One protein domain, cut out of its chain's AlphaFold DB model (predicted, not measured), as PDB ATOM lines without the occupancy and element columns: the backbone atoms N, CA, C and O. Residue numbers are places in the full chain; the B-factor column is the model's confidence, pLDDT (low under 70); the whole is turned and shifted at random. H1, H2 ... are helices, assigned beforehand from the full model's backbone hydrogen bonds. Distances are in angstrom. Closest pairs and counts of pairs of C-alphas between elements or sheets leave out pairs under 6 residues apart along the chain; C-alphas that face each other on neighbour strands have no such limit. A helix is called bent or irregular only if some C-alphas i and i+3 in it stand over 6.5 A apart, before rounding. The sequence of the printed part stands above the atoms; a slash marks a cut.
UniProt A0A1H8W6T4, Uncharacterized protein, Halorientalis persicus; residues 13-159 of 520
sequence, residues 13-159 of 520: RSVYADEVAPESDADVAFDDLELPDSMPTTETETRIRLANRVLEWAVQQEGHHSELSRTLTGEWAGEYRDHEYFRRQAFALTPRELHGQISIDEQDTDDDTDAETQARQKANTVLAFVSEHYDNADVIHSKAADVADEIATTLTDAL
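Overview. This is residues 13 to 159 of the 520 residues of an uncharacterized protein of Halorientalis persicus (UniProt A0A1H8W6T4). Two long helices, H5 and H6, meet near their ends as a V, and a third, H2, packs on both arms. H1 packs on H6 at one end of the model, while the short helical hairpin of H3 and H4 packs through H4 on H5 at the other. The printed part has 147 residues with six named helices, H1 to H6, and no named strand: all helix. It is only just compact, close to loose, with a radius of gyration of the C-alphas of 17.1 A and spans of 53 by 38 by 28 A.

Arrangement. H1, residues 13 to 23, touches residues 148 to 156 alone of H6, residues 137 to 159, with the C-alphas of Val 20 and Thr 156 closest at 6.0 A. H1 is apart from H2, residues 43 to 62. H2 touches H5, residues 112 to 133, at a steep tilt of 43 degrees, the same way; the closest C-alphas, of Ala 51 and Ala 123, are 5.1 A apart. With residues 46 to 54 alone H2 touches H6, closest at the C-alphas of Leu 50 and Ala 144, 6.3 A. H2 and H3, residues 65 to 73, touch only at the corner, with the C-alphas of Val 59 and His 65 closest at 6.2 A. H3 and H4, residues 83 to 91, form a hairpin at a shallow tilt of 21 degrees, closest at the C-alphas of Thr 73 and Arg 87, 5.5 A. H4 touches H5, closest at the C-alphas of Gln 89 and Lys 122, 6.1 A. H5 and H6 touch at a steep tilt of 45 degrees, opposite ways, with the C-alphas of Ser 131 and Ala 137 closest at 5.2 A. Every O i to N i+4 pair is within hydrogen-bond range in H2, H3, H4, H5 and H6, and 4 of 7 are in H1.

Along the chain. H1 begins at C-alpha 13 (166.032, 131.527, 128.069); it is irregular, but only just: C-alphas 18 and 21 are 6.8 A apart. H2 is 28.4 A long, H3 12.1 A, H4 12.2 A and H5 31.8 A. H6, 32.1 A, ends at C-alpha 159 (156.704, 124.842, 133.712).

Size, cuts and confidence. The C-alphas farthest apart, of Asp 25 and Glu 75, are 53.4 A apart. The links H1 to H2 and H4 to H5 are long, and the printed part has no cut. Mean pLDDT of the printed part is 75.7; 53 residues are under 70, among them residues 63 to 96.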
ATOM      1  N   ARG A  13     167.131 131.095 128.942       91.62
ATOM      2  CA  ARG A  13     166.032 131.527 128.069       91.62
ATOM      3  C   ARG A  13     166.023 130.822 126.713       91.62
ATOM      4  O   ARG A  13     164.941 130.568 126.192       91.62
ATOM      5  N   SER A  14     167.189 130.529 126.129       90.44
ATOM      6  CA  SER A  14     167.243 129.773 124.870       90.44
ATOM      7  C   SER A  14     166.881 128.311 125.099       90.44
ATOM      8  O   SER A  14     166.065 127.791 124.358       90.44
ATOM      9  N   VAL A  15     167.393 127.687 126.169       90.25
ATOM     10  CA  VAL A  15     167.019 126.314 126.561       90.25
ATOM     11  C   VAL A  15     165.507 126.217 126.763       90.25
ATOM     12  O   VAL A  15     164.860 125.339 126.202       90.25
ATOM     13  N   TYR A  16     164.911 127.180 127.470       90.00
ATOM     14  CA  TYR A  16     163.459 127.237 127.604       90.00
ATOM     15  C   TYR A  16     162.737 127.313 126.252       90.00
ATOM     16  O   TYR A  16     161.809 126.551 126.009       90.00
ATOM     17  N   ALA A  17     163.147 128.227 125.370       90.19
ATOM     18  CA  ALA A  17     162.478 128.453 124.090       90.19
ATOM     19  C   ALA A  17     162.650 127.296 123.090       90.19
ATOM     20  O   ALA A  17     161.729 127.027 122.317       90.19
ATOM     21  N   ASP A  18     163.813 126.647 123.093       89.56
ATOM     22  CA  ASP A  18     164.199 125.652 122.095       89.56
ATOM     23  C   ASP A  18     163.867 124.214 122.531       89.56
ATOM     24  O   ASP A  18     163.554 123.387 121.674       89.56
ATOM     25  N   GLU A  19     163.907 123.919 123.837       89.19
ATOM     26  CA  GLU A  19     163.789 122.552 124.368       89.19
ATOM     27  C   GLU A  19     162.536 122.349 125.232       89.19
ATOM     28  O   GLU A  19     161.857 121.342 125.079       89.19
ATOM     29  N   VAL A  20     162.177 123.307 126.094       88.88
ATOM     30  CA  VAL A  20     161.114 123.101 127.101       88.88
ATOM     31  C   VAL A  20     159.737 123.563 126.607       88.88
ATOM     32  O   VAL A  20     158.764 122.811 126.621       88.88
ATOM     33  N   ALA A  21     159.631 124.808 126.142       86.75
ATOM     34  CA  ALA A  21     158.373 125.397 125.686       86.75
ATOM     35  C   ALA A  21     157.728 124.645 124.503       86.75
ATOM     36  O   ALA A  21     156.509 124.487 124.521       86.75
ATOM     37  N   PRO A  22     158.473 124.142 123.492       86.06
ATOM     38  CA  PRO A  22     157.878 123.406 122.374       86.06
ATOM     39  C   PRO A  22     157.275 122.051 122.759       86.06
ATOM     40  O   PRO A  22     156.415 121.546 122.036       86.06
ATOM     41  N   GLU A  23     157.733 121.450 123.859       79.75
ATOM     42  CA  GLU A  23     157.223 120.169 124.362       79.75
ATOM     43  C   GLU A  23     155.954 120.333 125.212       79.75
ATOM     44  O   GLU A  23     155.249 119.356 125.476       79.75
ATOM     45  N   SER A  24     155.618 121.569 125.591       73.25
ATOM     46  CA  SER A  24     154.454 121.891 126.407       73.25
ATOM     47  C   SER A  24     153.341 122.545 125.589       73.25
ATOM     48  O   SER A  24     153.542 123.521 124.876       73.25
ATOM     49  N   ASP A  25     152.107 122.069 125.769       66.06
ATOM     50  CA  ASP A  25     150.902 122.736 125.246       66.06
ATOM     51  C   ASP A  25     150.530 124.012 126.046       66.06
ATOM     52  O   ASP A  25     149.459 124.595 125.845       66.06
ATOM     53  N   ALA A  26     151.350 124.422 127.018       66.88
ATOM     54  CA  ALA A  26     151.055 125.521 127.927       66.88
ATOM     55  C   ALA A  26     151.614 126.867 127.444       66.88
ATOM     56  O   ALA A  26     152.803 127.026 127.199       66.88
ATOM     57  N   ASP A  27     150.747 127.876 127.399       79.25
ATOM     58  CA  ASP A  27     151.111 129.270 127.120       79.25
ATOM     59  C   ASP A  27     151.604 129.958 128.408       79.25
ATOM     60  O   ASP A  27     150.859 130.713 129.034       79.25
ATOM     61  N   VAL A  28     152.798 129.615 128.891       83.62
ATOM     62  CA  VAL A  28     153.448 130.255 130.054       83.62
ATOM     63  C   VAL A  28     154.722 130.931 129.556       83.62
ATOM     64  O   VAL A  28     155.431 130.350 128.743       83.62
ATOM     65  N   ALA A  29     155.001 132.168 129.971       87.00
ATOM     66  CA  ALA A  29     156.250 132.826 129.597       87.00
ATOM     67  C   ALA A  29     157.367 132.448 130.580       87.00
ATOM     68  O   ALA A  29     157.106 132.203 131.752       87.00
ATOM     69  N   PHE A  30     158.625 132.474 130.124       86.19
ATOM     70  CA  PHE A  30     159.790 132.226 130.987       86.19
ATOM     71  C   PHE A  30     159.800 133.115 132.241       86.19
ATOM     72  O   PHE A  30     160.112 132.646 133.326       86.19
ATOM     73  N   ASP A  31     159.430 134.390 132.086       87.81
ATOM     74  CA  ASP A  31     159.425 135.376 133.175       87.81
ATOM     75  C   ASP A  31     158.297 135.147 134.202       87.81
ATOM     76  O   ASP A  31     158.304 135.777 135.256       87.81
ATOM     77  N   ASP A  32     157.351 134.245 133.913       84.44
ATOM     78  CA  ASP A  32     156.269 133.855 134.826       84.44
ATOM     79  C   ASP A  32     156.605 132.583 135.633       84.44
ATOM     80  O   ASP A  32     155.775 132.119 136.418       84.44
ATOM     81  N   LEU A  33     157.781 131.979 135.420       84.75
ATOM     82  CA  LEU A  33     158.212 130.784 136.142       84.75
ATOM     83  C   LEU A  33     158.812 131.155 137.500       84.75
ATOM     84  O   LEU A  33     159.693 132.009 137.595       84.75
ATOM     85  N   GLU A  34     158.388 130.450 138.545       85.06
ATOM     86  CA  GLU A  34     159.058 130.488 139.845       85.06
ATOM     87  C   GLU A  34     160.257 129.536 139.806       85.06
ATOM     88  O   GLU A  34     160.109 128.314 139.803       85.06
ATOM     89  N   LEU A  35     161.459 130.107 139.709       85.06
ATOM     90  CA  LEU A  35     162.709 129.359 139.597       85.06
ATOM     91  C   LEU A  35     163.394 129.277 140.970       85.06
ATOM     92  O   LEU A  35     163.387 130.262 141.708       85.06
ATOM     93  N   PRO A  36     164.014 128.138 141.328       83.50
ATOM     94  CA  PRO A  36     164.740 128.025 142.588       83.50
ATOM     95  C   PRO A  36     165.998 128.905 142.569       83.50
ATOM     96  O   PRO A  36     166.681 128.963 141.550       83.50
ATOM     97  N   ASP A  37     166.387 129.477 143.715       80.62
ATOM     98  CA  ASP A  37     167.559 130.375 143.852       80.62
ATOM     99  C   ASP A  37     168.875 129.778 143.323       80.62
ATOM    100  O   ASP A  37     169.820 130.478 142.969       80.62
ATOM    101  N   SER A  38     168.959 128.448 143.289       79.81
ATOM    102  CA  SER A  38     170.125 127.723 142.786       79.81
ATOM    103  C   SER A  38     170.201 127.633 141.255       79.81
ATOM    104  O   SER A  38     171.199 127.130 140.734       79.81
ATOM    105  N   MET A  39     169.171 128.050 140.520       85.62
ATOM    106  CA  MET A  39     169.104 127.966 139.061       85.62
ATOM    107  C   MET A  39     169.784 129.189 138.423       85.62
ATOM    108  O   MET A  39     169.476 130.317 138.802       85.62
ATOM    109  N   PRO A  40     170.721 129.002 137.473       86.12
ATOM    110  CA  PRO A  40     171.367 130.125 136.807       86.12
ATOM    111  C   PRO A  40     170.352 130.848 135.920       86.12
ATOM    112  O   PRO A  40     169.778 130.249 135.015       86.12
ATOM    113  N   THR A  41     170.174 132.143 136.137       84.31
ATOM    114  CA  THR A  41     169.225 132.992 135.403       84.31
ATOM    115  C   THR A  41     169.877 133.706 134.219       84.31
ATOM    116  O   THR A  41     169.192 134.126 133.281       84.31
ATOM    117  N   THR A  42     171.211 133.803 134.212       88.00
ATOM    118  CA  THR A  42     171.981 134.490 133.167       88.00
ATOM    119  C   THR A  42     172.962 133.571 132.431       88.00
ATOM    120  O   THR A  42     173.375 132.511 132.912       88.00
ATOM    121  N   GLU A  43     173.394 134.003 131.242       88.56
ATOM    122  CA  GLU A  43     174.479 133.344 130.498       88.56
ATOM    123  C   GLU A  43     175.803 133.356 131.281       88.56
ATOM    124  O   GLU A  43     176.584 132.408 131.193       88.56
ATOM    125  N   THR A  44     176.065 134.415 132.060       86.56
ATOM    126  CA  THR A  44     177.273 134.515 132.891       86.56
ATOM    127  C   THR A  44     177.269 133.445 133.978       86.56
ATOM    128  O   THR A  44     178.240 132.697 134.094       86.56
ATOM    129  N   GLU A  45     176.176 133.326 134.731       88.38
ATOM    130  CA  GLU A  45     176.020 132.314 135.781       88.38
ATOM    131  C   GLU A  45     176.103 130.898 135.210       88.38
ATOM    132  O   GLU A  45     176.810 130.042 135.745       88.38
ATOM    133  N   THR A  46     175.458 130.667 134.064       89.56
ATOM    134  CA  THR A  46     175.515 129.375 133.372       89.56
ATOM    135  C   THR A  46     176.944 129.034 132.949       89.56
ATOM    136  O   THR A  46     177.403 127.903 133.123       89.56
ATOM    137  N   ARG A  47     177.700 130.021 132.457       89.31
ATOM    138  CA  ARG A  47     179.112 129.845 132.106       89.31
ATOM    139  C   ARG A  47     179.988 129.563 133.327       89.31
ATOM    140  O   ARG A  47     180.900 128.742 133.224       89.31
ATOM    141  N   ILE A  48     179.730 130.209 134.461       87.75
ATOM    142  CA  ILE A  48     180.430 129.925 135.722       87.75
ATOM    143  C   ILE A  48     180.135 128.488 136.170       87.75
ATOM    144  O   ILE A  48     181.066 127.740 136.468       87.75
ATOM    145  N   ARG A  49     178.867 128.055 136.122       90.00
ATOM    146  CA  ARG A  49     178.474 126.667 136.416       90.00
ATOM    147  C   ARG A  49     179.163 125.665 135.483       90.00
ATOM    148  O   ARG A  49     179.697 124.665 135.963       90.00
ATOM    149  N   LEU A  50     179.229 125.944 134.180       90.38
ATOM    150  CA  LEU A  50     179.964 125.111 133.226       90.38
ATOM    151  C   LEU A  50     181.457 125.026 133.578       90.38
ATOM    152  O   LEU A  50     182.025 123.935 133.601       90.38
ATOM    153  N   ALA A  51     182.091 126.160 133.889       87.75
ATOM    154  CA  ALA A  51     183.494 126.190 134.289       87.75
ATOM    155  C   ALA A  51     183.741 125.375 135.567       87.75
ATOM    156  O   ALA A  51     184.717 124.633 135.623       87.75
ATOM    157  N   ASN A  52     182.831 125.435 136.541       88.06
ATOM    158  CA  ASN A  52     182.882 124.621 137.756       88.06
ATOM    159  C   ASN A  52     182.839 123.118 137.439       88.06
ATOM    160  O   ASN A  52     183.720 122.386 137.885       88.06
ATOM    161  N   ARG A  53     181.909 122.658 136.589       87.69
ATOM    162  CA  ARG A  53     181.838 121.244 136.158       87.69
ATOM    163  C   ARG A  53     183.097 120.778 135.429       87.69
ATOM    164  O   ARG A  53     183.573 119.661 135.630       87.69
ATOM    165  N   VAL A  54     183.634 121.638 134.571       87.06
ATOM    166  CA  VAL A  54     184.862 121.368 133.820       87.06
ATOM    167  C   VAL A  54     186.076 121.311 134.756       87.06
ATOM    168  O   VAL A  54     186.934 120.441 134.600       87.06
ATOM    169  N   LEU A  55     186.124 122.174 135.770       81.62
ATOM    170  CA  LEU A  55     187.174 122.187 136.784       81.62
ATOM    171  C   LEU A  55     187.107 120.961 137.702       81.62
ATOM    172  O   LEU A  55     188.138 120.342 137.951       81.62
ATOM    173  N   GLU A  56     185.910 120.565 138.146       83.38
ATOM    174  CA  GLU A  56     185.682 119.322 138.899       83.38
ATOM    175  C   GLU A  56     186.223 118.110 138.133       83.38
ATOM    176  O   GLU A  56     186.943 117.281 138.694       83.38
ATOM    177  N   TRP A  57     185.924 118.028 136.833       86.06
ATOM    178  CA  TRP A  57     186.449 116.976 135.969       86.06
ATOM    179  C   TRP A  57     187.979 117.026 135.866       86.06
ATOM    180  O   TRP A  57     188.630 115.992 136.016       86.06
ATOM    181  N   ALA A  58     188.569 118.206 135.663       78.50
ATOM    182  CA  ALA A  58     190.020 118.350 135.543       78.50
ATOM    183  C   ALA A  58     190.747 117.949 136.841       78.50
ATOM    184  O   ALA A  58     191.757 117.245 136.801       78.50
ATOM    185  N   VAL A  59     190.194 118.297 138.009       76.62
ATOM    186  CA  VAL A  59     190.719 117.863 139.317       76.62
ATOM    187  C   VAL A  59     190.685 116.338 139.457       76.62
ATOM    188  O   VAL A  59     191.626 115.755 139.997       76.62
ATOM    189  N   GLN A  60     189.641 115.676 138.949       79.50
ATOM    190  CA  GLN A  60     189.566 114.212 138.940       79.50
ATOM    191  C   GLN A  60     190.635 113.568 138.043       79.50
ATOM    192  O   GLN A  60     191.090 112.472 138.364       79.50
ATOM    193  N   GLN A  61     191.050 114.227 136.953       77.69
ATOM    194  CA  GLN A  61     192.111 113.723 136.070       77.69
ATOM    195  C   GLN A  61     193.510 113.869 136.688       77.69
ATOM    196  O   GLN A  61     194.295 112.924 136.643       77.69
ATOM    197  N   GLU A  62     193.815 115.023 137.290       73.06
ATOM    198  CA  GLU A  62     195.142 115.309 137.869       73.06
ATOM    199  C   GLU A  62     195.347 114.684 139.262       73.06
ATOM    200  O   GLU A  62     196.464 114.582 139.753       73.06
ATOM    201  N   GLY A  63     194.281 114.281 139.957       63.06
ATOM    202  CA  GLY A  63     194.355 113.610 141.261       63.06
ATOM    203  C   GLY A  63     194.686 114.514 142.462       63.06
ATOM    204  O   GLY A  63     194.265 114.199 143.577       63.06
ATOM    205  N   HIS A  64     195.366 115.655 142.272       68.25
ATOM    206  CA  HIS A  64     195.617 116.659 143.318       68.25
ATOM    207  C   HIS A  64     195.530 118.114 142.811       68.25
ATOM    208  O   HIS A  64     196.132 118.484 141.806       68.25
ATOM    209  N   HIS A  65     194.869 118.993 143.581       65.81
ATOM    210  CA  HIS A  65     194.688 120.425 143.265       65.81
ATOM    211  C   HIS A  65     196.010 121.192 143.060       65.81
ATOM    212  O   HIS A  65     196.070 122.151 142.294       65.81
ATOM    213  N   SER A  66     197.088 120.767 143.725       60.97
ATOM    214  CA  SER A  66     198.425 121.346 143.562       60.97
ATOM    215  C   SER A  66     199.034 121.060 142.190       60.97
ATOM    216  O   SER A  66     199.825 121.859 141.695       60.97
ATOM    217  N   GLU A  67     198.687 119.922 141.584       67.12
ATOM    218  CA  GLU A  67     199.155 119.555 140.247       67.12
ATOM    219  C   GLU A  67     198.410 120.367 139.193       67.12
ATOM    220  O   GLU A  67     199.073 121.000 138.378       67.12
ATOM    221  N   LEU A  68     197.085 120.495 139.338       67.25
ATOM    222  CA  LEU A  68     196.237 121.369 138.522       67.25
ATOM    223  C   LEU A  68     196.666 122.848 138.598       67.25
ATOM    224  O   LEU A  68     196.800 123.524 137.581       67.25
ATOM    225  N   SER A  69     196.956 123.358 139.801       66.81
ATOM    226  CA  SER A  69     197.491 124.714 139.983       66.81
ATOM    227  C   SER A  69     198.847 124.889 139.288       66.81
ATOM    228  O   SER A  69     199.099 125.918 138.655       66.81
ATOM    229  N   ARG A  70     199.720 123.876 139.341       67.81
ATOM    230  CA  ARG A  70     201.028 123.895 138.673       67.81
ATOM    231  C   ARG A  70     200.902 123.871 137.146       67.81
ATOM    232  O   ARG A  70     201.681 124.557 136.488       67.81
ATOM    233  N   THR A  71     199.952 123.130 136.576       67.88
ATOM    234  CA  THR A  71     199.687 123.126 135.124       67.88
ATOM    235  C   THR A  71     199.060 124.438 134.659       67.88
ATOM    236  O   THR A  71     199.562 125.027 133.702       67.88
ATOM    237  N   LEU A  72     198.068 124.963 135.387       66.12
ATOM    238  CA  LEU A  72     197.439 126.265 135.117       66.12
ATOM    239  C   LEU A  72     198.438 127.436 135.155       66.12
ATOM    240  O   LEU A  72     198.361 128.354 134.340       66.12
ATOM    241  N   THR A  73     199.394 127.417 136.089       64.31
ATOM    242  CA  THR A  73     200.361 128.518 136.283       64.31
ATOM    243  C   THR A  73     201.679 128.342 135.507       64.31
ATOM    244  O   THR A  73     202.434 129.308 135.339       64.31
ATOM    245  N   GLY A  74     201.959 127.130 135.017       62.97
ATOM    246  CA  GLY A  74     203.248 126.700 134.468       62.97
ATOM    247  C   GLY A  74     203.378 126.755 132.940       62.97
ATOM    248  O   GLY A  74     203.382 127.841 132.350       62.97
ATOM    249  N   GLU A  75     203.601 125.579 132.332       55.22
ATOM    250  CA  GLU A  75     203.963 125.367 130.916       55.22
ATOM    251  C   GLU A  75     202.860 125.803 129.940       55.22
ATOM    252  O   GLU A  75     203.172 126.408 128.916       55.22
ATOM    253  N   TRP A  76     201.585 125.601 130.293       57.38
ATOM    254  CA  TRP A  76     200.441 125.967 129.449       57.38
ATOM    255  C   TRP A  76     200.334 127.481 129.215       57.38
ATOM    256  O   TRP A  76     200.149 127.945 128.090       57.38
ATOM    257  N   ALA A  77     200.567 128.283 130.257       51.75
ATOM    258  CA  ALA A  77     200.512 129.732 130.133       51.75
ATOM    259  C   ALA A  77     201.559 130.290 129.157       51.75
ATOM    260  O   ALA A  77     201.417 131.434 128.757       51.75
ATOM    261  N   GLY A  78     202.597 129.532 128.775       47.56
ATOM    262  CA  GLY A  78     203.679 129.955 127.881       47.56
ATOM    263  C   GLY A  78     203.331 130.019 126.388       47.56
ATOM    264  O   GLY A  78     204.134 130.554 125.627       47.56
ATOM    265  N   GLU A  79     202.152 129.550 125.965       53.22
ATOM    266  CA  GLU A  79     201.754 129.490 124.543       53.22
ATOM    267  C   GLU A  79     200.690 130.538 124.131       53.22
ATOM    268  O   GLU A  79     200.499 130.798 122.941       53.22
ATOM    269  N   TYR A  80     200.068 131.239 125.091       54.00
ATOM    270  CA  TYR A  80     199.000 132.230 124.864       54.00
ATOM    271  C   TYR A  80     199.475 133.666 124.619       54.00
ATOM    272  O   TYR A  80     200.201 134.210 125.427       54.00
ATOM    273  N   ARG A  81     198.936 134.401 123.636       50.34
ATOM    274  CA  ARG A  81     199.313 135.821 123.387       50.34
ATOM    275  C   ARG A  81     199.281 136.770 124.607       50.34
ATOM    276  O   ARG A  81     199.928 137.810 124.534       50.34
ATOM    277  N   ASP A  82     198.564 136.421 125.679       56.72
ATOM    278  CA  ASP A  82     198.478 137.181 126.933       56.72
ATOM    279  C   ASP A  82     198.799 136.317 128.176       56.72
ATOM    280  O   ASP A  82     198.027 136.198 129.129       56.72
ATOM    281  N   HIS A  83     199.958 135.652 128.140       54.06
ATOM    282  CA  HIS A  83     200.486 134.766 129.191       54.06
ATOM    283  C   HIS A  83     200.395 135.354 130.617       54.06
ATOM    284  O   HIS A  83     200.194 134.630 131.594       54.06
ATOM    285  N   GLU A  84     200.588 136.671 130.754       56.75
ATOM    286  CA  GLU A  84     200.585 137.375 132.039       56.75
ATOM    287  C   GLU A  84     199.165 137.543 132.594       56.75
ATOM    288  O   GLU A  84     198.956 137.340 133.792       56.75
ATOM    289  N   TYR A  85     198.185 137.832 131.729       57.69
ATOM    290  CA  TYR A  85     196.770 137.871 132.091       57.69
ATOM    291  C   TYR A  85     196.284 136.507 132.595       57.69
ATOM    292  O   TYR A  85     195.743 136.413 133.696       57.69
ATOM    293  N   PHE A  86     196.563 135.436 131.845       57.75
ATOM    294  CA  PHE A  86     196.176 134.072 132.223       57.75
ATOM    295  C   PHE A  86     196.826 133.616 133.530       57.75
ATOM    296  O   PHE A  86     196.140 133.098 134.410       57.75
ATOM    297  N   ARG A  87     198.129 133.874 133.708       58.06
ATOM    298  CA  ARG A  87     198.810 133.591 134.979       58.06
ATOM    299  C   ARG A  87     198.186 134.359 136.131       58.06
ATOM    300  O   ARG A  87     197.953 133.767 137.176       58.06
ATOM    301  N   ARG A  88     197.896 135.651 135.957       61.09
ATOM    302  CA  ARG A  88     197.296 136.476 137.015       61.09
ATOM    303  C   ARG A  88     195.930 135.939 137.448       61.09
ATOM    304  O   ARG A  88     195.682 135.891 138.646       61.09
ATOM    305  N   GLN A  89     195.092 135.498 136.511       62.25
ATOM    306  CA  GLN A  89     193.780 134.922 136.834       62.25
ATOM    307  C   GLN A  89     193.888 133.530 137.465       62.25
ATOM    308  O   GLN A  89     193.209 133.258 138.449       62.25
ATOM    309  N   ALA A  90     194.801 132.679 136.987       59.94
ATOM    310  CA  ALA A  90     195.072 131.381 137.606       59.94
ATOM    311  C   ALA A  90     195.615 131.514 139.043       59.94
ATOM    312  O   ALA A  90     195.229 130.745 139.917       59.94
ATOM    313  N   PHE A  91     196.469 132.511 139.309       60.50
ATOM    314  CA  PHE A  91     196.936 132.836 140.664       60.50
ATOM    315  C   PHE A  91     195.852 133.472 141.547       60.50
ATOM    316  O   PHE A  91     196.002 133.472 142.767       60.50
ATOM    317  N   ALA A  92     194.790 134.019 140.952       61.25
ATOM    318  CA  ALA A  92     193.663 134.608 141.669       61.25
ATOM    319  C   ALA A  92     192.579 133.583 142.045       61.25
ATOM    320  O   ALA A  92     191.618 133.960 142.716       61.25
ATOM    321  N   LEU A  93     192.711 132.318 141.621       65.38
ATOM    322  CA  LEU A  93     191.850 131.230 142.080       65.38
ATOM    323  C   LEU A  93     192.254 130.822 143.501       65.38
ATOM    324  O   LEU A  93     193.378 130.380 143.751       65.38
ATOM    325  N   THR A  94     191.328 130.956 144.441       67.31
ATOM    326  CA  THR A  94     191.487 130.475 145.813       67.31
ATOM    327  C   THR A  94     191.499 128.940 145.855       67.31
ATOM    328  O   THR A  94     191.019 128.280 144.929       67.31
ATOM    329  N   PRO A  95     191.989 128.316 146.946       66.56
ATOM    330  CA  PRO A  95     191.898 126.866 147.118       66.56
ATOM    331  C   PRO A  95     190.469 126.317 146.974       66.56
ATOM    332  O   PRO A  95     190.297 125.227 146.443       66.56
ATOM    333  N   ARG A  96     189.450 127.077 147.404       67.88
ATOM    334  CA  ARG A  96     188.029 126.722 147.248       67.88
ATOM    335  C   ARG A  96     187.608 126.739 145.779       67.88
ATOM    336  O   ARG A  96     186.985 125.793 145.311       67.88
ATOM    337  N   GLU A  97     188.009 127.765 145.039       70.31
ATOM    338  CA  GLU A  97     187.711 127.867 143.609       70.31
ATOM    339  C   GLU A  97     188.398 126.754 142.814       70.31
ATOM    340  O   GLU A  97     187.764 126.145 141.962       70.31
ATOM    341  N   LEU A  98     189.636 126.386 143.167       66.88
ATOM    342  CA  LEU A  98     190.345 125.231 142.595       66.88
ATOM    343  C   LEU A  98     189.662 123.877 142.871       66.88
ATOM    344  O   LEU A  98     190.010 122.890 142.226       66.88
ATOM    345  N   HIS A  99     188.694 123.816 143.790       63.91
ATOM    346  CA  HIS A  99     187.849 122.646 144.044       63.91
ATOM    347  C   HIS A  99     186.538 122.643 143.238       63.91
ATOM    348  O   HIS A  99     185.665 121.827 143.524       63.91
ATOM    349  N   GLY A 100     186.395 123.511 142.232       63.25
ATOM    350  CA  GLY A 100     185.191 123.569 141.397       63.25
ATOM    351  C   GLY A 100     184.116 124.519 141.923       63.25
ATOM    352  O   GLY A 100     182.957 124.386 141.553       63.25
ATOM    353  N   GLN A 101     184.472 125.460 142.800       72.62
ATOM    354  CA  GLN A 101     183.528 126.416 143.387       72.62
ATOM    355  C   GLN A 101     183.933 127.857 143.085       72.62
ATOM    356  O   GLN A 101     184.313 128.601 143.986       72.62
ATOM    357  N   ILE A 102     183.872 128.250 141.814       77.50
ATOM    358  CA  ILE A 102     183.860 129.662 141.428       77.50
ATOM    359  C   ILE A 102     182.486 130.214 141.818       77.50
ATOM    360  O   ILE A 102     181.472 129.787 141.260       77.50
ATOM    361  N   SER A 103     182.463 131.116 142.796       70.50
ATOM    362  CA  SER A 103     181.273 131.834 143.257       70.50
ATOM    363  C   SER A 103     181.364 133.315 142.891       70.50
ATOM    364  O   SER A 103     182.449 133.875 142.724       70.50
ATOM    365  N   ILE A 104     180.199 133.946 142.773       66.88
ATOM    366  CA  ILE A 104     180.053 135.399 142.844       66.88
ATOM    367  C   ILE A 104     179.876 135.702 144.342       66.88
ATOM    368  O   ILE A 104     178.764 135.903 144.805       66.88
ATOM    369  N   ASP A 105     180.935 135.551 145.146       58.59
ATOM    370  CA  ASP A 105     180.871 135.883 146.579       58.59
ATOM    371  C   ASP A 105     181.164 137.384 146.757       58.59
ATOM    372  O   ASP A 105     182.274 137.843 146.489       58.59
ATOM    373  N   GLU A 106     180.176 138.135 147.249       51.81
ATOM    374  CA  GLU A 106     180.232 139.583 147.540       51.81
ATOM    375  C   GLU A 106     181.223 139.944 148.668       51.81
ATOM    376  O   GLU A 106     181.527 141.111 148.903       51.81
ATOM    377  N   GLN A 107     181.744 138.954 149.401       47.38
ATOM    378  CA  GLN A 107     182.503 139.194 150.635       47.38
ATOM    379  C   GLN A 107     183.912 139.770 150.434       47.38
ATOM    380  O   GLN A 107     184.478 140.283 151.400       47.38
ATOM    381  N   ASP A 108     184.472 139.719 149.222       46.78
ATOM    382  CA  ASP A 108     185.852 140.154 148.951       46.78
ATOM    383  C   ASP A 108     185.956 141.438 148.096       46.78
ATOM    384  O   ASP A 108     187.069 141.898 147.816       46.78
ATOM    385  N   THR A 109     184.835 142.060 147.707       49.47
ATOM    386  CA  THR A 109     184.820 143.277 146.869       49.47
ATOM    387  C   THR A 109     183.694 144.236 147.255       49.47
ATOM    388  O   THR A 109     182.533 143.858 147.220       49.47
ATOM    389  N   ASP A 110     184.025 145.504 147.530       51.47
ATOM    390  CA  ASP A 110     183.069 146.579 147.878       51.47
ATOM    391  C   ASP A 110     182.135 147.015 146.707       51.47
ATOM    392  O   ASP A 110     181.402 147.996 146.844       51.47
ATOM    393  N   ASP A 111     182.171 146.341 145.548       53.62
ATOM    394  CA  ASP A 111     181.373 146.646 144.345       53.62
ATOM    395  C   ASP A 111     180.927 145.345 143.645       53.62
ATOM    396  O   ASP A 111     181.751 144.598 143.104       53.62
ATOM    397  N   ASP A 112     179.617 145.085 143.627       54.66
ATOM    398  CA  ASP A 112     178.992 143.884 143.045       54.66
ATOM    399  C   ASP A 112     179.332 143.704 141.551       54.66
ATOM    400  O   ASP A 112     179.435 142.584 141.037       54.66
ATOM    401  N   THR A 113     179.584 144.809 140.840       57.28
ATOM    402  CA  THR A 113     179.924 144.809 139.408       57.28
ATOM    403  C   THR A 113     181.307 144.204 139.137       57.28
ATOM    404  O   THR A 113     181.555 143.607 138.077       57.28
ATOM    405  N   ASP A 114     182.222 144.347 140.099       69.06
ATOM    406  CA  ASP A 114     183.589 143.841 140.004       69.06
ATOM    407  C   ASP A 114     183.648 142.338 140.323       69.06
ATOM    408  O   ASP A 114     184.386 141.608 139.647       69.06
ATOM    409  N   ALA A 115     182.809 141.849 141.246       70.12
ATOM    410  CA  ALA A 115     182.716 140.433 141.612       70.12
ATOM    411  C   ALA A 115     182.261 139.551 140.436       70.12
ATOM    412  O   ALA A 115     182.947 138.592 140.063       70.12
ATOM    413  N   GLU A 116     181.141 139.898 139.789       76.81
ATOM    414  CA  GLU A 116     180.619 139.145 138.639       76.81
ATOM    415  C   GLU A 116     181.611 139.181 137.466       76.81
ATOM    416  O   GLU A 116     181.893 138.166 136.813       76.81
ATOM    417  N   THR A 117     182.214 140.349 137.217       78.12
ATOM    418  CA  THR A 117     183.221 140.510 136.165       78.12
ATOM    419  C   THR A 117     184.437 139.623 136.422       78.12
ATOM    420  O   THR A 117     184.930 138.985 135.483       78.12
ATOM    421  N   GLN A 118     184.912 139.545 137.665       76.12
ATOM    422  CA  GLN A 118     186.035 138.698 138.051       76.12
ATOM    423  C   GLN A 118     185.688 137.208 137.943       76.12
ATOM    424  O   GLN A 118     186.458 136.453 137.342       76.12
ATOM    425  N   ALA A 119     184.526 136.784 138.442       78.69
ATOM    426  CA  ALA A 119     184.061 135.399 138.347       78.69
ATOM    427  C   ALA A 119     183.925 134.947 136.883       78.69
ATOM    428  O   ALA A 119     184.408 133.878 136.500       78.69
ATOM    429  N   ARG A 120     183.378 135.806 136.013       82.25
ATOM    430  CA  ARG A 120     183.301 135.555 134.567       82.25
ATOM    431  C   ARG A 120     184.681 135.415 133.922       82.25
ATOM    432  O   ARG A 120     184.874 134.557 133.059       82.25
ATOM    433  N   GLN A 121     185.642 136.257 134.305       78.81
ATOM    434  CA  GLN A 121     187.017 136.161 133.801       78.81
ATOM    435  C   GLN A 121     187.679 134.847 134.234       78.81
ATOM    436  O   GLN A 121     188.241 134.152 133.388       78.81
ATOM    437  N   LYS A 122     187.535 134.463 135.508       78.56
ATOM    438  CA  LYS A 122     188.005 133.178 136.048       78.56
ATOM    439  C   LYS A 122     187.389 131.986 135.304       78.56
ATOM    440  O   LYS A 122     188.117 131.092 134.877       78.56
ATOM    441  N   ALA A 123     186.078 132.011 135.064       83.38
ATOM    442  CA  ALA A 123     185.375 130.973 134.309       83.38
ATOM    443  C   ALA A 123     185.914 130.829 132.874       83.38
ATOM    444  O   ALA A 123     186.222 129.721 132.434       83.38
ATOM    445  N   ASN A 124     186.113 131.943 132.160       81.94
ATOM    446  CA  ASN A 124     186.713 131.929 130.819       81.94
ATOM    447  C   ASN A 124     188.129 131.332 130.827       81.94
ATOM    448  O   ASN A 124     188.481 130.573 129.924       81.94
ATOM    449  N   THR A 125     188.936 131.657 131.842       78.00
ATOM    450  CA  THR A 125     190.287 131.108 132.002       78.00
ATOM    451  C   THR A 125     190.269 129.590 132.170       78.00
ATOM    452  O   THR A 125     191.047 128.907 131.506       78.00
ATOM    453  N   VAL A 126     189.367 129.054 132.994       78.94
ATOM    454  CA  VAL A 126     189.228 127.603 133.208       78.94
ATOM    455  C   VAL A 126     188.802 126.878 131.929       78.94
ATOM    456  O   VAL A 126     189.394 125.858 131.576       78.94
ATOM    457  N   LEU A 127     187.811 127.408 131.207       82.69
ATOM    458  CA  LEU A 127     187.328 126.790 129.968       82.69
ATOM    459  C   LEU A 127     188.401 126.798 128.869       82.69
ATOM    460  O   LEU A 127     188.596 125.786 128.195       82.69
ATOM    461  N   ALA A 128     189.137 127.904 128.728       78.81
ATOM    462  CA  ALA A 128     190.262 127.990 127.798       78.81
ATOM    463  C   ALA A 128     191.386 127.007 128.168       78.81
ATOM    464  O   ALA A 128     191.914 126.327 127.289       78.81
ATOM    465  N   PHE A 129     191.705 126.884 129.463       77.75
ATOM    466  CA  PHE A 129     192.685 125.921 129.964       77.75
ATOM    467  C   PHE A 129     192.328 124.490 129.584       77.75
ATOM    468  O   PHE A 129     193.152 123.800 128.988       77.75
ATOM    469  N   VAL A 130     191.105 124.041 129.877       76.31
ATOM    470  CA  VAL A 130     190.737 122.648 129.601       76.31
ATOM    471  C   VAL A 130     190.684 122.355 128.104       76.31
ATOM    472  O   VAL A 130     191.154 121.298 127.683       76.31
ATOM    473  N   SER A 131     190.178 123.295 127.299       77.12
ATOM    474  CA  SER A 131     190.106 123.125 125.843       77.12
ATOM    475  C   SER A 131     191.478 122.871 125.225       77.12
ATOM    476  O   SER A 131     191.581 122.090 124.284       77.12
ATOM    477  N   GLU A 132     192.514 123.548 125.715       74.88
ATOM    478  CA  GLU A 132     193.846 123.496 125.119       74.88
ATOM    479  C   GLU A 132     194.762 122.473 125.781       74.88
ATOM    480  O   GLU A 132     195.497 121.777 125.089       74.88
ATOM    481  N   HIS A 133     194.732 122.364 127.111       72.44
ATOM    482  CA  HIS A 133     195.642 121.482 127.835       72.44
ATOM    483  C   HIS A 133     195.322 120.005 127.601       72.44
ATOM    484  O   HIS A 133     196.231 119.188 127.464       72.44
ATOM    485  N   TYR A 134     194.035 119.668 127.527       69.81
ATOM    486  CA  TYR A 134     193.598 118.291 127.312       69.81
ATOM    487  C   TYR A 134     193.302 117.980 125.840       69.81
ATOM    488  O   TYR A 134     192.987 116.829 125.544       69.81
ATOM    489  N   ASP A 135     193.393 118.970 124.935       68.06
ATOM    490  CA  ASP A 135     192.971 118.883 123.520       68.06
ATOM    491  C   ASP A 135     191.580 118.233 123.377       68.06
ATOM    492  O   ASP A 135     191.320 117.399 122.510       68.06
ATOM    493  N   ASN A 136     190.691 118.548 124.326       69.56
ATOM    494  CA  ASN A 136     189.463 117.798 124.562       69.56
ATOM    495  C   ASN A 136     188.257 118.732 124.624       69.56
ATOM    496  O   ASN A 136     187.599 118.899 125.654       69.56
ATOM    497  N   ALA A 137     187.968 119.353 123.481       74.06
ATOM    498  CA  ALA A 137     186.751 120.135 123.308       74.06
ATOM    499  C   ALA A 137     185.488 119.289 123.537       74.06
ATOM    500  O   ALA A 137     184.478 119.831 123.985       74.06
ATOM    501  N   ASP A 138     185.552 117.974 123.309       81.31
ATOM    502  CA  ASP A 138     184.437 117.050 123.529       81.31
ATOM    503  C   ASP A 138     184.002 117.015 125.000       81.31
ATOM    504  O   ASP A 138     182.807 116.938 125.280       81.31
ATOM    505  N   VAL A 139     184.930 117.150 125.957       84.69
ATOM    506  CA  VAL A 139     184.587 117.238 127.388       84.69
ATOM    507  C   VAL A 139     183.823 118.519 127.697       84.69
ATOM    508  O   VAL A 139     182.822 118.464 128.406       84.69
ATOM    509  N   ILE A 140     184.245 119.664 127.150       86.56
ATOM    510  CA  ILE A 140     183.529 120.932 127.356       86.56
ATOM    511  C   ILE A 140     182.124 120.843 126.755       86.56
ATOM    512  O   ILE A 140     181.168 121.244 127.410       86.56
ATOM    513  N   HIS A 141     181.981 120.276 125.555       87.44
ATOM    514  CA  HIS A 141     180.671 120.080 124.927       87.44
ATOM    515  C   HIS A 141     179.800 119.078 125.694       87.44
ATOM    516  O   HIS A 141     178.613 119.325 125.867       87.44
ATOM    517  N   SER A 142     180.377 117.990 126.211       90.00
ATOM    518  CA  SER A 142     179.652 117.037 127.057       90.00
ATOM    519  C   SER A 142     179.186 117.685 128.356       90.00
ATOM    520  O   SER A 142     178.045 117.487 128.744       90.00
ATOM    521  N   LYS A 143     180.028 118.483 129.023       91.12
ATOM    522  CA  LYS A 143     179.632 119.194 130.248       91.12
ATOM    523  C   LYS A 143     178.653 120.324 129.985       91.12
ATOM    524  O   LYS A 143     177.825 120.611 130.839       91.12
ATOM    525  N   ALA A 144     178.715 120.932 128.810       90.25
ATOM    526  CA  ALA A 144     177.712 121.879 128.366       90.25
ATOM    527  C   ALA A 144     176.353 121.209 128.146       90.25
ATOM    528  O   ALA A 144     175.355 121.764 128.586       90.25
ATOM    529  N   ALA A 145     176.324 120.019 127.538       90.31
ATOM    530  CA  ALA A 145     175.106 119.222 127.419       90.31
ATOM    531  C   ALA A 145     174.563 118.825 128.801       90.31
ATOM    532  O   ALA A 145     173.405 119.094 129.073       90.31
ATOM    533  N   ASP A 146     175.414 118.326 129.711       91.56
ATOM    534  CA  ASP A 146     175.002 117.997 131.087       91.56
ATOM    535  C   ASP A 146     174.349 119.213 131.790       91.56
ATOM    536  O   ASP A 146     173.313 119.086 132.436       91.56
ATOM    537  N   VAL A 147     174.938 120.412 131.659       91.69
ATOM    538  CA  VAL A 147     174.393 121.647 132.255       91.69
ATOM    539  C   VAL A 147     173.097 122.092 131.570       91.69
ATOM    540  O   VAL A 147     172.194 122.572 132.253       91.69
ATOM    541  N   ALA A 148     172.997 121.958 130.246       91.19
ATOM    542  CA  ALA A 148     171.773 122.260 129.511       91.19
ATOM    543  C   ALA A 148     170.632 121.320 129.930       91.19
ATOM    544  O   ALA A 148     169.559 121.814 130.254       91.19
ATOM    545  N   ASP A 149     170.898 120.016 130.054       92.12
ATOM    546  CA  ASP A 149     169.934 119.009 130.516       92.12
ATOM    547  C   ASP A 149     169.463 119.286 131.959       92.12
ATOM    548  O   ASP A 149     168.275 119.176 132.268       92.12
ATOM    549  N   GLU A 150     170.373 119.687 132.860       91.56
ATOM    550  CA  GLU A 150     170.035 120.100 134.235       91.56
ATOM    551  C   GLU A 150     169.095 121.322 134.247       91.56
ATOM    552  O   GLU A 150     168.104 121.351 134.987       91.56
ATOM    553  N   ILE A 151     169.404 122.332 133.423       92.31
ATOM    554  CA  ILE A 151     168.585 123.541 133.266       92.31
ATOM    555  C   ILE A 151     167.221 123.184 132.672       92.31
ATOM    556  O   ILE A 151     166.204 123.614 133.214       92.31
ATOM    557  N   ALA A 152     167.190 122.382 131.606       91.44
ATOM    558  CA  ALA A 152     165.970 121.932 130.953       91.44
ATOM    559  C   ALA A 152     165.073 121.168 131.931       91.44
ATOM    560  O   ALA A 152     163.902 121.497 132.048       91.44
ATOM    561  N   THR A 153     165.630 120.238 132.714       91.56
ATOM    562  CA  THR A 153     164.874 119.483 133.729       91.56
ATOM    563  C   THR A 153     164.228 120.418 134.754       91.56
ATOM    564  O   THR A 153     163.029 120.338 134.992       91.56
ATOM    565  N   THR A 154     165.000 121.362 135.304       91.31
ATOM    566  CA  THR A 154     164.486 122.321 136.300       91.31
ATOM    567  C   THR A 154     163.402 123.226 135.707       91.31
ATOM    568  O   THR A 154     162.415 123.543 136.367       91.31
ATOM    569  N   LEU A 155     163.575 123.651 134.454       91.12
ATOM    570  CA  LEU A 155     162.593 124.463 133.739       91.12
ATOM    571  C   LEU A 155     161.328 123.680 133.388       91.12
ATOM    572  O   LEU A 155     160.248 124.263 133.423       91.12
ATOM    573  N   THR A 156     161.445 122.394 133.060       89.75
ATOM    574  CA  THR A 156     160.300 121.509 132.832       89.75
ATOM    575  C   THR A 156     159.485 121.366 134.107       89.75
ATOM    576  O   THR A 156     158.284 121.612 134.062       89.75
ATOM    577  N   ASP A 157     160.126 121.091 135.248       87.44
ATOM    578  CA  ASP A 157     159.441 121.001 136.544       87.44
ATOM    579  C   ASP A 157     158.712 122.320 136.877       87.44
ATOM    580  O   ASP A 157     157.515 122.328 137.177       87.44
ATOM    581  N   ALA A 158     159.396 123.462 136.722       87.25
ATOM    582  CA  ALA A 158     158.801 124.780 136.950       87.25
ATOM    583  C   ALA A 158     157.642 125.083 135.980       87.25
ATOM    584  O   ALA A 158     156.635 125.683 136.366       87.25
ATOM    585  N   LEU A 159     157.755 124.670 134.713       87.00
ATOM    586  CA  LEU A 159     156.704 124.842 133.712       87.00
ATOM    587  C   LEU A 159     155.495 123.952 134.002       87.00
ATOM    588  O   LEU A 159     154.358 124.405 133.834       87.00
TER     589      LEU A 159